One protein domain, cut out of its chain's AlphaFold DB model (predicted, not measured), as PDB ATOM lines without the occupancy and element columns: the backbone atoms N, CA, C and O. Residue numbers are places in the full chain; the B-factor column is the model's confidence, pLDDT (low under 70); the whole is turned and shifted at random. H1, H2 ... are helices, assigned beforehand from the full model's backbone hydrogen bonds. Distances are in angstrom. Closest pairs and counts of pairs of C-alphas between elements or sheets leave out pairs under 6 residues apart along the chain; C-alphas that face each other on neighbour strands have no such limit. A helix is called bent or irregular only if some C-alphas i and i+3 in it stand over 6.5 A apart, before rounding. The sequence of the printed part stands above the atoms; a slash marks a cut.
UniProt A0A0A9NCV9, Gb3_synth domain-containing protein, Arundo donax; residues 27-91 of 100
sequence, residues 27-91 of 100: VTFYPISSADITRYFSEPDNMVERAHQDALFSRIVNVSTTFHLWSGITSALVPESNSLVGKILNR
ATOM      1  N   VAL A  27     213.093  81.623 200.052       80.62
ATOM      2  CA  VAL A  27     211.713  81.526 200.540       80.62
ATOM      3  C   VAL A  27     210.890  82.803 200.329       80.62
ATOM      4  O   VAL A  27     209.662  82.750 200.327       80.62
ATOM      5  N   THR A  28     211.545  83.945 200.111       81.75
ATOM      6  CA  THR A  28     210.887  85.205 199.742       81.75
ATOM      7  C   THR A  28     210.293  85.133 198.330       81.75
ATOM      8  O   THR A  28     209.270  85.765 198.062       81.75
ATOM      9  N   PHE A  29     210.890  84.324 197.446       82.75
ATOM     10  CA  PHE A  29     210.431  84.113 196.068       82.75
ATOM     11  C   PHE A  29     209.679  82.790 195.872       82.75
ATOM     12  O   PHE A  29     208.800  82.689 195.020       82.75
ATOM     13  N   TYR A  30     210.019  81.773 196.667       84.88
ATOM     14  CA  TYR A  30     209.453  80.426 196.604       84.88
ATOM     15  C   TYR A  30     208.947  80.004 197.989       84.88
ATOM     16  O   TYR A  30     209.580  79.192 198.667       84.88
ATOM     17  N   PRO A  31     207.821  80.573 198.456       85.00
ATOM     18  CA  PRO A  31     207.317  80.322 199.806       85.00
ATOM     19  C   PRO A  31     206.755  78.910 200.012       85.00
ATOM     20  O   PRO A  31     206.563  78.500 201.155       85.00
ATOM     21  N   ILE A  32     206.493  78.177 198.925       87.50
ATOM     22  CA  ILE A  32     205.995  76.800 198.930       87.50
ATOM     23  C   ILE A  32     206.894  75.933 198.046       87.50
ATOM     24  O   ILE A  32     207.314  76.343 196.962       87.50
ATOM     25  N   SER A  33     207.159  74.714 198.514       84.12
ATOM     26  CA  SER A  33     207.831  73.677 197.735       84.12
ATOM     27  C   SER A  33     206.977  73.255 196.539       84.12
ATOM     28  O   SER A  33     205.803  72.920 196.686       84.12
ATOM     29  N   SER A  34     207.585  73.187 195.355       81.56
ATOM     30  CA  SER A  34     206.914  72.649 194.163       81.56
ATOM     31  C   SER A  34     206.458  71.193 194.328       81.56
ATOM     32  O   SER A  34     205.501  70.793 193.676       81.56
ATOM     33  N   ALA A  35     207.093  70.423 195.220       85.19
ATOM     34  CA  ALA A  35     206.683  69.052 195.520       85.19
ATOM     35  C   ALA A  35     205.334  68.990 196.255       85.19
ATOM     36  O   ALA A  35     204.588  68.033 196.082       85.19
ATOM     37  N   ASP A  36     205.008  70.032 197.024       87.62
ATOM     38  CA  ASP A  36     203.823  70.072 197.883       87.62
ATOM     39  C   ASP A  36     202.699  70.933 197.292       87.62
ATOM     40  O   ASP A  36     201.613  71.015 197.860       87.62
ATOM     41  N   ILE A  37     202.926  71.584 196.144       88.62
ATOM     42  CA  ILE A  37     202.018  72.605 195.606       88.62
ATOM     43  C   ILE A  37     200.600  72.079 195.345       88.62
ATOM     44  O   ILE A  37     199.631  72.798 195.567       88.62
ATOM     45  N   THR A  38     200.471  70.823 194.913       91.69
ATOM     46  CA  THR A  38     199.180  70.200 194.593       91.69
ATOM     47  C   THR A  38     198.313  70.008 195.833       91.69
ATOM     48  O   THR A  38     197.101  70.177 195.749       91.69
ATOM     49  N   ARG A  39     198.920  69.753 197.001       92.44
ATOM     50  CA  ARG A  39     198.217  69.606 198.287       92.44
ATOM     51  C   ARG A  39     197.416  70.853 198.652       92.44
ATOM     52  O   ARG A  39     196.365  70.764 199.269       92.44
ATOM     53  N   TYR A  40     197.905  72.020 198.252       93.19
ATOM     54  CA  TYR A  40     197.309  73.304 198.601       93.19
ATOM     55  C   TYR A  40     196.126  73.709 197.702       93.19
ATOM     56  O   TYR A  40     195.558  74.780 197.920       93.19
ATOM     57  N   PHE A  41     195.755  72.874 196.719       93.94
ATOM     58  CA  PHE A  41     194.523  73.014 195.928       93.94
ATOM     59  C   PHE A  41     193.294  72.410 196.623       93.94
ATOM     60  O   PHE A  41     192.177  72.765 196.254       93.94
ATOM     61  N   SER A  42     193.492  71.554 197.627       95.50
ATOM     62  CA  SER A  42     192.419  70.972 198.439       95.50
ATOM     63  C   SER A  42     192.285  71.680 199.786       95.50
ATOM     64  O   SER A  42     193.224  72.309 200.292       95.50
ATOM     65  N   GLU A  43     191.092  71.610 200.361       96.12
ATOM     66  CA  GLU A  43     190.807  72.078 201.706       96.12
ATOM     67  C   GLU A  43     191.589  71.270 202.755       96.12
ATOM     68  O   GLU A  43     191.879  70.094 202.554       96.12
ATOM     69  N   PRO A  44     191.968  71.894 203.883       95.62
ATOM     70  CA  PRO A  44     192.655  71.190 204.959       95.62
ATOM     71  C   PRO A  44     191.742  70.138 205.611       95.62
ATOM     72  O   PRO A  44     190.646  70.475 206.065       95.62
ATOM     73  N   ASP A  45     192.240  68.910 205.773       95.50
ATOM     74  CA  ASP A  45     191.475  67.772 206.310       95.50
ATOM     75  C   ASP A  45     191.186  67.905 207.813       95.50
ATOM     76  O   ASP A  45     190.281  67.276 208.366       95.50
ATOM     77  N   ASN A  46     191.998  68.691 208.521       96.12
ATOM     78  CA  ASN A  46     191.911  68.848 209.968       96.12
ATOM     79  C   ASN A  46     192.400  70.225 210.443       96.12
ATOM     80  O   ASN A  46     192.969  71.022 209.696       96.12
ATOM     81  N   MET A  47     192.190  70.501 211.732       96.12
ATOM     82  CA  MET A  47     192.544  71.782 212.355       96.12
ATOM     83  C   MET A  47     194.046  72.083 212.335       96.12
ATOM     84  O   MET A  47     194.428  73.248 212.233       96.12
ATOM     85  N   VAL A  48     194.898  71.057 212.414       96.81
ATOM     86  CA  VAL A  48     196.359  71.232 212.382       96.81
ATOM     87  C   VAL A  48     196.795  71.667 210.987       96.81
ATOM     88  O   VAL A  48     197.545  72.630 210.836       96.81
ATOM     89  N   GLU A  49     196.273  71.004 209.958       95.19
ATOM     90  CA  GLU A  49     196.530  71.369 208.571       95.19
ATOM     91  C   GLU A  49     195.966  72.748 208.229       95.19
ATOM     92  O   GLU A  49     196.644  73.540 207.577       95.19
ATOM     93  N   ARG A  50     194.775  73.080 208.733       95.44
ATOM     94  CA  ARG A  50     194.185  74.414 208.579       95.44
ATOM     95  C   ARG A  50     195.093  75.490 209.160       95.44
ATOM     96  O   ARG A  50     195.417  76.440 208.459       95.44
ATOM     97  N   ALA A  51     195.557  75.312 210.398       96.38
ATOM     98  CA  ALA A  51     196.470  76.256 211.035       96.38
ATOM     99  C   ALA A  51     197.783  76.406 210.245       96.38
ATOM    100  O   ALA A  51     198.297  77.516 210.098       96.38
ATOM    101  N   HIS A  52     198.304  75.308 209.692       94.38
ATOM    102  CA  HIS A  52     199.486  75.339 208.836       94.38
ATOM    103  C   HIS A  52     199.244  76.113 207.528       94.38
ATOM    104  O   HIS A  52     200.036  76.992 207.181       94.38
ATOM    105  N   GLN A  53     198.143  75.835 206.823       94.12
ATOM    106  CA  GLN A  53     197.779  76.547 205.598       94.12
ATOM    107  C   GLN A  53     197.508  78.037 205.861       94.12
ATOM    108  O   GLN A  53     197.935  78.874 205.070       94.12
ATOM    109  N   ASP A  54     196.875  78.397 206.979       94.38
ATOM    110  CA  ASP A  54     196.624  79.797 207.346       94.38
ATOM    111  C   ASP A  54     197.929  80.547 207.678       94.38
ATOM    112  O   ASP A  54     198.101  81.712 207.301       94.38
ATOM    113  N   ALA A  55     198.900  79.878 208.312       93.69
ATOM    114  CA  ALA A  55     200.230  80.444 208.540       93.69
ATOM    115  C   ALA A  55     200.986  80.673 207.219       93.69
ATOM    116  O   ALA A  55     201.600  81.728 207.027       93.69
ATOM    117  N   LEU A  56     200.907  79.718 206.285       91.81
ATOM    118  CA  LEU A  56     201.464  79.863 204.937       91.81
ATOM    119  C   LEU A  56     200.794  81.000 204.167       91.81
ATOM    120  O   LEU A  56     201.493  81.824 203.585       91.81
ATOM    121  N   PHE A  57     199.464  81.087 204.212       91.44
ATOM    122  CA  PHE A  57     198.706  82.171 203.597       91.44
ATOM    123  C   PHE A  57     199.192  83.532 204.092       91.44
ATOM    124  O   PHE A  57     199.566  84.382 203.286       91.44
ATOM    125  N   SER A  58     199.262  83.714 205.414       90.62
ATOM    126  CA  SER A  58     199.742  84.956 206.023       90.62
ATOM    127  C   SER A  58     201.170  85.296 205.588       90.62
ATOM    128  O   SER A  58     201.465  86.448 205.270       90.62
ATOM    129  N   ARG A  59     202.055  84.296 205.509       88.69
ATOM    130  CA  ARG A  59     203.434  84.488 205.046       88.69
ATOM    131  C   ARG A  59     203.496  84.931 203.585       88.69
ATOM    132  O   ARG A  59     204.176  85.906 203.285       88.69
ATOM    133  N   ILE A  60     202.786  84.241 202.693       88.56
ATOM    134  CA  ILE A  60     202.753  84.556 201.255       88.56
ATOM    135  C   ILE A  60     202.258  85.982 201.041       88.56
ATOM    136  O   ILE A  60     202.822  86.742 200.266       88.56
ATOM    137  N   VAL A  61     201.215  86.347 201.771       86.75
ATOM    138  CA  VAL A  61     200.545  87.632 201.646       86.75
ATOM    139  C   VAL A  61     201.373  88.799 202.180       86.75
ATOM    140  O   VAL A  61     201.363  89.871 201.580       86.75
ATOM    141  N   ASN A  62     202.026  88.627 203.329       86.62
ATOM    142  CA  ASN A  62     202.646  89.741 204.049       86.62
ATOM    143  C   ASN A  62     204.165  89.822 203.861       86.62
ATOM    144  O   ASN A  62     204.755  90.850 204.181       86.62
ATOM    145  N   VAL A  63     204.807  88.737 203.418       84.94
ATOM    146  CA  VAL A  63     206.273  88.607 203.440       84.94
ATOM    147  C   VAL A  63     206.852  88.268 202.069       84.94
ATOM    148  O   VAL A  63     207.942  88.731 201.743       84.94
ATOM    149  N   SER A  64     206.170  87.454 201.263       83.94
ATOM    150  CA  SER A  64     206.713  87.029 199.970       83.94
ATOM    151  C   SER A  64     206.672  88.150 198.933       83.94
ATOM    152  O   SER A  64     205.680  88.859 198.793       83.94
ATOM    153  N   THR A  65     207.752  88.282 198.160       83.00
ATOM    154  CA  THR A  65     207.829  89.233 197.039       83.00
ATOM    155  C   THR A  65     207.083  88.718 195.811       83.00
ATOM    156  O   THR A  65     206.517  89.498 195.053       83.00
ATOM    157  N   THR A  66     207.086  87.402 195.598       79.06
ATOM    158  CA  THR A  66     206.357  86.754 194.504       79.06
ATOM    159  C   THR A  66     205.864  85.381 194.938       79.06
ATOM    160  O   THR A  66     206.387  84.778 195.880       79.06
ATOM    161  N   PHE A  67     204.850  84.886 194.237       74.88
ATOM    162  CA  PHE A  67     204.329  83.543 194.402       74.88
ATOM    163  C   PHE A  67     203.933  82.958 193.045       74.88
ATOM    164  O   PHE A  67     203.209  83.582 192.271       74.88
ATOM    165  N   HIS A  68     204.414  81.748 192.758       77.38
ATOM    166  CA  HIS A  68     204.193  81.064 191.487       77.38
ATOM    167  C   HIS A  68     203.281  79.851 191.681       77.38
ATOM    168  O   HIS A  68     203.690  78.845 192.254       77.38
ATOM    169  N   LEU A  69     202.053  79.944 191.165       73.31
ATOM    170  CA  LEU A  69     201.065  78.856 191.182       73.31
ATOM    171  C   LEU A  69     201.163  77.914 189.980       73.31
ATOM    172  O   LEU A  69     200.707  76.771 190.039       73.31
ATOM    173  N   TRP A  70     201.707  78.403 188.867       66.81
ATOM    174  CA  TRP A  70     201.554  77.754 187.573       66.81
ATOM    175  C   TRP A  70     202.758  76.882 187.222       66.81
ATOM    176  O   TRP A  70     203.873  77.365 187.029       66.81
ATOM    177  N   SER A  71     202.504  75.587 187.096       73.88
ATOM    178  CA  SER A  71     203.422  74.576 186.584       73.88
ATOM    179  C   SER A  71     202.646  73.640 185.654       73.88
ATOM    180  O   SER A  71     201.415  73.636 185.662       73.88
ATOM    181  N   GLY A  72     203.340  72.803 184.876       81.25
ATOM    182  CA  GLY A  72     202.658  71.773 184.077       81.25
ATOM    183  C   GLY A  72     201.747  70.875 184.929       81.25
ATOM    184  O   GLY A  72     200.662  70.512 184.489       81.25
ATOM    185  N   ILE A  73     202.145  70.606 186.178       82.44
ATOM    186  CA  ILE A  73     201.433  69.736 187.125       82.44
ATOM    187  C   ILE A  73     200.145  70.389 187.648       82.44
ATOM    188  O   ILE A  73     199.138  69.712 187.822       82.44
ATOM    189  N   THR A  74     200.153  71.702 187.882       87.62
ATOM    190  CA  THR A  74     199.001  72.431 188.442       87.62
ATOM    191  C   THR A  74     198.022  72.933 187.381       87.62
ATOM    192  O   THR A  74     196.946  73.405 187.728       87.62
ATOM    193  N   SER A  75     198.356  72.797 186.092       86.31
ATOM    194  CA  SER A  75     197.566  73.329 184.968       86.31
ATOM    195  C   SER A  75     196.140  72.774 184.854       86.31
ATOM    196  O   SER A  75     195.259  73.470 184.354       86.31
ATOM    197  N   ALA A  76     195.907  71.544 185.317       87.69
ATOM    198  CA  ALA A  76     194.602  70.881 185.279       87.69
ATOM    199  C   ALA A  76     193.844  70.943 186.620       87.69
ATOM    200  O   ALA A  76     192.746  70.400 186.722       87.69
ATOM    201  N   LEU A  77     194.430  71.553 187.656       90.44
ATOM    202  CA  LEU A  77     193.841  71.575 188.992       90.44
ATOM    203  C   LEU A  77     192.924  72.787 189.165       90.44
ATOM    204  O   LEU A  77     193.309  73.922 188.886       90.44
ATOM    205  N   VAL A  78     191.722  72.538 189.683       91.19
ATOM    206  CA  VAL A  78     190.774  73.576 190.097       91.19
ATOM    207  C   VAL A  78     190.830  73.671 191.623       91.19
ATOM    208  O   VAL A  78     190.572  72.665 192.281       91.19
ATOM    209  N   PRO A  79     191.203  74.825 192.200       92.81
ATOM    210  CA  PRO A  79     191.334  74.954 193.644       92.81
ATOM    211  C   PRO A  79     189.967  74.978 194.327       92.81
ATOM    212  O   PRO A  79     189.060  75.695 193.903       92.81
ATOM    213  N   GLU A  80     189.844  74.234 195.421       94.88
ATOM    214  CA  GLU A  80     188.668  74.268 196.288       94.88
ATOM    215  C   GLU A  80     188.569  75.614 197.016       94.88
ATOM    216  O   GLU A  80     189.580  76.265 197.301       94.88
ATOM    217  N   SER A  81     187.347  76.040 197.343       89.50
ATOM    218  CA  SER A  81     187.069  77.393 197.834       89.50
ATOM    219  C   SER A  81     187.838  77.759 199.107       89.50
ATOM    220  O   SER A  81     188.327  78.887 199.204       89.50
ATOM    221  N   ASN A  82     187.991  76.832 200.064       90.56
ATOM    222  CA  ASN A  82     188.742  77.099 201.299       90.56
ATOM    223  C   ASN A  82     190.186  76.577 201.288       90.56
ATOM    224  O   ASN A  82     190.861  76.655 202.322       90.56
ATOM    225  N   SER A  83     190.669  76.079 200.148       94.31
ATOM    226  CA  SER A  83     192.076  75.716 199.973       94.31
ATOM    227  C   SER A  83     192.975  76.951 200.060       94.31
ATOM    228  O   SER A  83     192.536  78.088 199.844       94.31
ATOM    229  N   LEU A  84     194.259  76.752 200.351       93.06
ATOM    230  CA  LEU A  84     195.236  77.841 200.348       93.06
ATOM    231  C   LEU A  84     195.284  78.560 198.988       93.06
ATOM    232  O   LEU A  84     195.257  79.790 198.950       93.06
ATOM    233  N   VAL A  85     195.306  77.818 197.876       91.19
ATOM    234  CA  VAL A  85     195.313  78.407 196.526       91.19
ATOM    235  C   VAL A  85     194.008  79.152 196.242       91.19
ATOM    236  O   VAL A  85     194.052  80.275 195.740       91.19
ATOM    237  N   GLY A  86     192.861  78.585 196.628       91.19
ATOM    238  CA  GLY A  86     191.555  79.234 196.498       91.19
ATOM    239  C   GLY A  86     191.501  80.569 197.241       91.19
ATOM    240  O   GLY A  86     191.118  81.589 196.668       91.19
ATOM    241  N   LYS A  87     191.984  80.609 198.488       90.44
ATOM    242  CA  LYS A  87     192.092  81.847 199.280       90.44
ATOM    243  C   LYS A  87     193.019  82.882 198.635       90.44
ATOM    244  O   LYS A  87     192.705  84.070 198.660       90.44
ATOM    245  N   ILE A  88     194.148  82.459 198.056       88.44
ATOM    246  CA  ILE A  88     195.098  83.359 197.375       88.44
ATOM    247  C   ILE A  88     194.460  83.985 196.133       88.44
ATOM    248  O   ILE A  88     194.514  85.205 195.979       88.44
ATOM    249  N   LEU A  89     193.825  83.177 195.279       85.62
ATOM    250  CA  LEU A  89     193.175  83.659 194.056       85.62
ATOM    251  C   LEU A  89     191.992  84.592 194.354       85.62
ATOM    252  O   LEU A  89     191.793  85.580 193.651       85.62
ATOM    253  N   ASN A  90     191.247  84.330 195.431       85.12
ATOM    254  CA  ASN A  90     190.102  85.150 195.828       85.12
ATOM    255  C   ASN A  90     190.481  86.457 196.543       85.12
ATOM    256  O   ASN A  90     189.629  87.329 196.708       85.12
ATOM    257  N   ARG A  91     191.743  86.639 196.954       78.88
ATOM    258  CA  ARG A  91     192.166  87.799 197.757       78.88
ATOM    259  C   ARG A  91     192.082  89.132 197.011       78.88
ATOM    260  O   ARG A  91     191.837  90.164 197.629       78.88
TER     261      ARG A  91
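AT A GLANCE: This is residues 27 to 91 of the 100 residues of the protein "Gb3_synth domain-containing protein" of Arundo donax (UniProt A0A0A9NCV9). One longer helix, H2, makes one side of a small rounded body, and the two short helices H1 and H3 sit over towards the other side, where H3 packs on both H2, near residues 53 to 57, and H1. From the end of H2 the long loop of residues 63 to 83 swings away to the side opposite H2 and then folds back to H3, and much of the body is loop. The printed part has 65 residues with three named helices, in the order H1, H2, H3 along the chain, and no named strand. The class is all helix, though 28 of the 65 printed residues, under half, are in named elements. The whole is compact, with a radius of gyration of the C-alphas of 11.1 A, and the C-alphas span 28 by 27 by 22 A along their three main axes.

IN THESE COORDINATES: H2 is the longest helix, 16 residues from Met 47 to Asn 62, and measures 22.2 A from first to last C-alpha. It begins with C-alpha 47 at (192.544, 71.782, 212.355) and ends with C-alpha 62 at (202.646, 89.741, 204.049). Before it in the chain comes H1, residues 37 to 41, Ile 37 to Phe 41, with 7.5 A from first to last C-alpha; C-alpha 37 is at (202.018, 72.605, 195.606). After H2, residues 63 to 83 have no named element, and in this stretch C-alpha 72 is at (202.658, 71.773, 184.077). H3 follows with residues 84 to 90, Leu 84 to Asn 90, and measures 10.0 A from first to last C-alpha; it ends with C-alpha 90 at (190.102, 85.150, 195.828). No helix is bent or irregular.

HOW THE PARTS SIT: H2 touches H3 with its residues 53 to 57 alone. The closest C-alphas of the two are those of Gln 53 and Leu 84, 6.0 A apart. H2 and H3 run the same way at a steep tilt of 48 degrees, and their centres are 11.3 A apart. H3 also touches H1, again with Leu 84 in the closest pair: the C-alphas of Tyr 40 and Leu 84 are 5.3 A apart. The centres of H1 and H3 are 10.9 A apart. H1 and H2 are close but not clearly touching, with 1 pair of C-alphas within 8 A, those of Tyr 40 and Gln 53, 7.7 A apart. The centres of H1 and H2 are 12.8 A apart. In the backbones of H2 and H3 every O i to N i+4 pair is within hydrogen-bond range. In H1 0 of 1 such pairs is within range, while 2 of its 2 O i to N i+3 pairs are.

THE WHOLE: The two C-alphas farthest apart are those of Met 47, in H2, and Gly 72, in the long stretch with no named element; they are 30.0 A apart. The first and last printed C-alphas, those of Val 27 and Arg 91, are 20.7 A apart. The printed part runs from residue 27 to residue 91 without a cut, within a full chain of 100 residues. The link from H1 to H2 is tight, with 5 residues between them. The link from H2 to H3 is long, with 21 residues, and its C-alphas lie 7 to 16 A from the mean of all C-alphas. The mean pLDDT of the printed part is 88.2, and one printed residue, Trp 70 in the long link, is under 70. The mean pLDDT is 92 for H1, 93 for H2 and 89 for H3.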